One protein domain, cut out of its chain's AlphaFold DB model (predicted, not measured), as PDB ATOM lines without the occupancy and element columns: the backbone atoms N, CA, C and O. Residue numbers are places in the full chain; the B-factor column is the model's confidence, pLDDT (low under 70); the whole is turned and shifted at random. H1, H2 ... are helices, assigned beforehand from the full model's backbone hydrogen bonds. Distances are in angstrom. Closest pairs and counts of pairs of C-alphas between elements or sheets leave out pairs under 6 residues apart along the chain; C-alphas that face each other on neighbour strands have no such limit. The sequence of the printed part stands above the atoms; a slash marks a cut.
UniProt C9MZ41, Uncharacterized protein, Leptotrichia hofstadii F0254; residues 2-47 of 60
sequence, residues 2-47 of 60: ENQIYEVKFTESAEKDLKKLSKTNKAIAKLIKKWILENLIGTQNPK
ATOM      1  N   GLU A   2      49.569  18.082  64.921       55.47
ATOM      2  CA  GLU A   2      50.297  19.282  64.495       55.47
ATOM      3  C   GLU A   2      51.381  19.613  65.523       55.47
ATOM      4  O   GLU A   2      51.083  19.861  66.690       55.47
ATOM      5  N   ASN A   3      52.645  19.597  65.097       62.75
ATOM      6  CA  ASN A   3      53.752  20.109  65.897       62.75
ATOM      7  C   ASN A   3      53.653  21.637  65.908       62.75
ATOM      8  O   ASN A   3      54.251  22.303  65.063       62.75
ATOM      9  N   GLN A   4      52.875  22.199  66.835       69.06
ATOM     10  CA  GLN A   4      52.907  23.637  67.074       69.06
ATOM     11  C   GLN A   4      54.271  24.012  67.648       69.06
ATOM     12  O   GLN A   4      54.653  23.592  68.739       69.06
ATOM     13  N   ILE A   5      55.012  24.788  66.871       82.31
ATOM     14  CA  ILE A   5      56.279  25.375  67.274       82.31
ATOM     15  C   ILE A   5      55.982  26.744  67.881       82.31
ATOM     16  O   ILE A   5      55.331  27.576  67.251       82.31
ATOM     17  N   TYR A   6      56.462  26.977  69.098       85.38
ATOM     18  CA  TYR A   6      56.266  28.246  69.788       85.38
ATOM     19  C   TYR A   6      57.350  29.268  69.414       85.38
ATOM     20  O   TYR A   6      58.533  28.939  69.278       85.38
ATOM     21  N   GLU A   7      56.929  30.528  69.274       86.25
ATOM     22  CA  GLU A   7      57.809  31.686  69.104       86.25
ATOM     23  C   GLU A   7      57.974  32.456  70.421       86.25
ATOM     24  O   GLU A   7      57.095  32.448  71.286       86.25
ATOM     25  N   VAL A   8      59.100  33.155  70.568       88.81
ATOM     26  CA  VAL A   8      59.378  33.993  71.739       88.81
ATOM     27  C   VAL A   8      59.179  35.456  71.368       88.81
ATOM     28  O   VAL A   8      59.845  35.968  70.469       88.81
ATOM     29  N   LYS A   9      58.308  36.144  72.109       90.12
ATOM     30  CA  LYS A   9      58.092  37.589  72.008       90.12
ATOM     31  C   LYS A   9      58.471  38.258  73.320       90.12
ATOM     32  O   LYS A   9      58.115  37.774  74.393       90.12
ATOM     33  N   PHE A  10      59.194  39.369  73.229       89.81
ATOM     34  CA  PHE A  10      59.519  40.202  74.381       89.81
ATOM     35  C   PHE A  10      58.535  41.364  74.466       89.81
ATOM     36  O   PHE A  10      58.177  41.966  73.457       89.81
ATOM     37  N   THR A  11      58.102  41.682  75.681       93.75
ATOM     38  CA  THR A  11      57.398  42.932  75.964       93.75
ATOM     39  C   THR A  11      58.404  44.072  76.097       93.75
ATOM     40  O   THR A  11      59.573  43.851  76.422       93.75
ATOM     41  N   GLU A  12      57.954  45.318  75.940       93.94
ATOM     42  CA  GLU A  12      58.828  46.485  76.126       93.94
ATOM     43  C   GLU A  12      59.474  46.540  77.520       93.94
ATOM     44  O   GLU A  12      60.609  46.999  77.671       93.94
ATOM     45  N   SER A  13      58.760  46.087  78.557       92.25
ATOM     46  CA  SER A  13      59.300  45.992  79.917       92.25
ATOM     47  C   SER A  13      60.452  44.990  79.982       92.25
ATOM     48  O   SER A  13      61.541  45.341  80.437       92.25
ATOM     49  N   ALA A  14      60.258  43.791  79.426       91.31
ATOM     50  CA  ALA A  14      61.285  42.759  79.376       91.31
ATOM     51  C   ALA A  14      62.518  43.209  78.571       91.31
ATOM     52  O   ALA A  14      63.650  42.923  78.963       91.31
ATOM     53  N   GLU A  15      62.334  43.958  77.481       92.25
ATOM     54  CA  GLU A  15      63.450  44.528  76.720       92.25
ATOM     55  C   GLU A  15      64.246  45.560  77.526       92.25
ATOM     56  O   GLU A  15      65.484  45.539  77.518       92.25
ATOM     57  N   LYS A  16      63.558  46.456  78.247       94.38
ATOM     58  CA  LYS A  16      64.195  47.448  79.127       94.38
ATOM     59  C   LYS A  16      64.995  46.761  80.233       94.38
ATOM     60  O   LYS A  16      66.148  47.139  80.464       94.38
ATOM     61  N   ASP A  17      64.436  45.722  80.845       92.38
ATOM     62  CA  ASP A  17      65.099  44.941  81.890       92.38
ATOM     63  C   ASP A  17      66.314  44.186  81.350       92.38
ATOM     64  O   ASP A  17      67.405  44.264  81.925       92.38
ATOM     65  N   LEU A  18      66.188  43.544  80.184       91.25
ATOM     66  CA  LEU A  18      67.301  42.861  79.530       91.25
ATOM     67  C   LEU A  18      68.417  43.844  79.139       91.25
ATOM     68  O   LEU A  18      69.604  43.541  79.299       91.25
ATOM     69  N   LYS A  19      68.061  45.046  78.671       91.75
ATOM     70  CA  LYS A  19      69.014  46.122  78.362       91.75
ATOM     71  C   LYS A  19      69.725  46.609  79.623       91.75
ATOM     72  O   LYS A  19      70.952  46.734  79.605       91.75
ATOM     73  N   LYS A  20      69.005  46.838  80.723       93.94
ATOM     74  CA  LYS A  20      69.588  47.205  82.025       93.94
ATOM     75  C   LYS A  20      70.535  46.120  82.542       93.94
ATOM     76  O   LYS A  20      71.657  46.431  82.954       93.94
ATOM     77  N   LEU A  21      70.132  44.854  82.443       92.19
ATOM     78  CA  LEU A  21      70.958  43.716  82.825       92.19
ATOM     79  C   LEU A  21      72.219  43.633  81.966       92.19
ATOM     80  O   LEU A  21      73.299  43.467  82.508       92.19
ATOM     81  N   SER A  22      72.123  43.841  80.651       89.94
ATOM     82  CA  SER A  22      73.299  43.827  79.769       89.94
ATOM     83  C   SER A  22      74.347  44.892  80.112       89.94
ATOM     84  O   SER A  22      75.538  44.640  79.930       89.94
ATOM     85  N   LYS A  23      73.914  46.052  80.625       91.62
ATOM     86  CA  LYS A  23      74.797  47.141  81.065       91.62
ATOM     87  C   LYS A  23      75.465  46.827  82.402       91.62
ATOM     88  O   LYS A  23      76.633  47.144  82.582       91.62
ATOM     89  N   THR A  24      74.722  46.209  83.318       92.81
ATOM     90  CA  THR A  24      75.176  45.937  84.692       92.81
ATOM     91  C   THR A  24      75.979  44.635  84.781       92.81
ATOM     92  O   THR A  24      76.988  44.562  85.472       92.81
ATOM     93  N   ASN A  25      75.545  43.594  84.066       92.50
ATOM     94  CA  ASN A  25      76.167  42.277  84.021       92.50
ATOM     95  C   ASN A  25      75.991  41.617  82.638       92.50
ATOM     96  O   ASN A  25      75.031  40.894  82.350       92.50
ATOM     97  N   LYS A  26      76.981  41.845  81.771       91.75
ATOM     98  CA  LYS A  26      77.000  41.348  80.389       91.75
ATOM     99  C   LYS A  26      77.048  39.819  80.289       91.75
ATOM    100  O   LYS A  26      76.517  39.265  79.326       91.75
ATOM    101  N   ALA A  27      77.684  39.139  81.245       93.44
ATOM    102  CA  ALA A  27      77.815  37.683  81.234       93.44
ATOM    103  C   ALA A  27      76.457  37.005  81.457       93.44
ATOM    104  O   ALA A  27      76.055  36.159  80.656       93.44
ATOM    105  N   ILE A  28      75.705  37.454  82.468       93.44
ATOM    106  CA  ILE A  28      74.359  36.938  82.750       93.44
ATOM    107  C   ILE A  28      73.415  37.229  81.577       93.44
ATOM    108  O   ILE A  28      72.692  36.340  81.134       93.44
ATOM    109  N   ALA A  29      73.463  38.436  81.001       91.75
ATOM    110  CA  ALA A  29      72.618  38.775  79.854       91.75
ATOM    111  C   ALA A  29      72.873  37.872  78.631       91.75
ATOM    112  O   ALA A  29      71.927  37.479  77.946       91.75
ATOM    113  N   LYS A  30      74.138  37.514  78.353       93.00
ATOM    114  CA  LYS A  30      74.477  36.550  77.291       93.00
ATOM    115  C   LYS A  30      73.938  35.155  77.597       93.00
ATOM    116  O   LYS A  30      73.394  34.521  76.698       93.00
ATOM    117  N   LEU A  31      74.074  34.700  78.843       94.88
ATOM    118  CA  LEU A  31      73.591  33.390  79.271       94.88
ATOM    119  C   LEU A  31      72.071  33.271  79.106       94.88
ATOM    120  O   LEU A  31      71.604  32.307  78.510       94.88
ATOM    121  N   ILE A  32      71.314  34.276  79.555       92.50
ATOM    122  CA  ILE A  32      69.849  34.298  79.427       92.50
ATOM    123  C   ILE A  32      69.433  34.262  77.956       92.50
ATOM    124  O   ILE A  32      68.598  33.448  77.578       92.50
ATOM    125  N   LYS A  33      70.047  35.097  77.104       90.56
ATOM    126  CA  LYS A  33      69.757  35.090  75.663       90.56
ATOM    127  C   LYS A  33      70.017  33.719  75.046       90.56
ATOM    128  O   LYS A  33      69.152  33.205  74.349       90.56
ATOM    129  N   LYS A  34      71.176  33.118  75.331       93.50
ATOM    130  CA  LYS A  34      71.522  31.780  74.840       93.50
ATOM    131  C   LYS A  34      70.495  30.741  75.293       93.50
ATOM    132  O   LYS A  34      70.010  29.972  74.474       93.50
ATOM    133  N   TRP A  35      70.108  30.774  76.565       93.44
ATOM    134  CA  TRP A  35      69.131  29.838  77.107       93.44
ATOM    135  C   TRP A  35      67.772  29.951  76.408       93.44
ATOM    136  O   TRP A  35      67.211  28.934  76.017       93.44
ATOM    137  N   ILE A  36      67.275  31.172  76.182       90.75
ATOM    138  CA  ILE A  36      66.014  31.412  75.462       90.75
ATOM    139  C   ILE A  36      66.093  30.872  74.027       90.75
ATOM    140  O   ILE A  36      65.186  30.160  73.599       90.75
ATOM    141  N   LEU A  37      67.183  31.171  73.310       88.00
ATOM    142  CA  LEU A  37      67.403  30.695  71.940       88.00
ATOM    143  C   LEU A  37      67.402  29.161  71.857       88.00
ATOM    144  O   LEU A  37      66.808  28.606  70.945       88.00
ATOM    145  N   GLU A  38      68.048  28.479  72.806       89.56
ATOM    146  CA  GLU A  38      68.216  27.019  72.774       89.56
ATOM    147  C   GLU A  38      67.018  26.242  73.339       89.56
ATOM    148  O   GLU A  38      66.839  25.073  73.007       89.56
ATOM    149  N   ASN A  39      66.220  26.849  74.226       88.88
ATOM    150  CA  ASN A  39      65.211  26.118  75.004       88.88
ATOM    151  C   ASN A  39      63.768  26.553  74.736       88.88
ATOM    152  O   ASN A  39      62.854  25.780  75.028       88.88
ATOM    153  N   LEU A  40      63.546  27.770  74.232       86.75
ATOM    154  CA  LEU A  40      62.203  28.320  74.028       86.75
ATOM    155  C   LEU A  40      61.881  28.598  72.562       86.75
ATOM    156  O   LEU A  40      60.726  28.467  72.173       86.75
ATOM    157  N   ILE A  41      62.866  28.955  71.739       86.06
ATOM    158  CA  ILE A  41      62.635  29.114  70.300       86.06
ATOM    159  C   ILE A  41      62.542  27.734  69.661       86.06
ATOM    160  O   ILE A  41      63.409  26.891  69.873       86.06
ATOM    161  N   GLY A  42      61.499  27.488  68.868       81.31
ATOM    162  CA  GLY A  42      61.389  26.214  68.158       81.31
ATOM    163  C   GLY A  42      60.823  25.072  69.008       81.31
ATOM    164  O   GLY A  42      60.690  23.954  68.511       81.31
ATOM    165  N   THR A  43      60.509  25.320  70.284       84.31
ATOM    166  CA  THR A  43      60.037  24.271  71.196       84.31
ATOM    167  C   THR A  43      58.589  23.899  70.906       84.31
ATOM    168  O   THR A  43      57.783  24.756  70.554       84.31
ATOM    169  N   GLN A  44      58.252  22.623  71.094       84.94
ATOM    170  CA  GLN A  44      56.874  22.121  71.013       84.94
ATOM    171  C   GLN A  44      56.157  22.175  72.367       84.94
ATOM    172  O   GLN A  44      54.935  22.092  72.434       84.94
ATOM    173  N   ASN A  45      56.909  22.294  73.466       85.69
ATOM    174  CA  ASN A  45      56.345  22.352  74.809       85.69
ATOM    175  C   ASN A  45      57.122  23.347  75.692       85.69
ATOM    176  O   ASN A  45      58.007  22.948  76.455       85.69
ATOM    177  N   PRO A  46      56.780  24.648  75.650       84.50
ATOM    178  CA  PRO A  46      57.468  25.672  76.437       84.50
ATOM    179  C   PRO A  46      57.267  25.485  77.950       84.50
ATOM    180  O   PRO A  46      58.090  25.936  78.746       84.50
ATOM    181  N   LYS A  47      56.216  24.765  78.368       85.50
ATOM    182  CA  LYS A  47      55.934  24.471  79.782       85.50
ATOM    183  C   LYS A  47      56.833  23.374  80.355       85.50
ATOM    184  O   LYS A  47      56.924  23.267  81.571       85.50
TER     185      LYS A  47
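What this domain is: This is residues 2 to 47 of the 60 residues of an uncharacterized protein of Leptotrichia hofstadii F0254 (UniProt C9MZ41). Two helices meet near their ends as a V, and the unnamed residues 2 to 11 run along the third side, making a flat, open triangle with a hollow middle. The last residues, 40 to 47, fold back beside the beginning of that first stretch. The 46 printed residues hold two named helices, H1 then H2, and no named strand: the class is all helix. The whole is loose, with a radius of gyration of the C-alphas of 12.4 A and spans of 41 by 21 by 13 A.

How they stand to each other: H1, residues 12 to 24, touches H2, residues 26 to 39, with residues 18 to 22 alone, and H2 touches H1 with residues 28 to 30 alone. Look at the closest C-alphas, those of Ser 22 and Ala 29, 5.1 A apart. The helices run opposite ways at a steep tilt of 45 degrees. In H1 and H2 every O i to N i+4 pair is within hydrogen-bond range.

Where its parts are: Find C-alpha 12 at (58.828, 46.485, 76.126); from there H1 runs 18.5 A to Thr 24. H2 runs 20.0 A from Lys 26 to C-alpha 39 at (65.211, 26.118, 75.004).

The domain as a whole: The C-alphas of Glu 2 and Thr 24 are the farthest apart, 41.7 A. The printed part has no cut, and the link between the helices is tight. Residues 11 to 16 stand free. Residues 2 to 4 have pLDDT under 70.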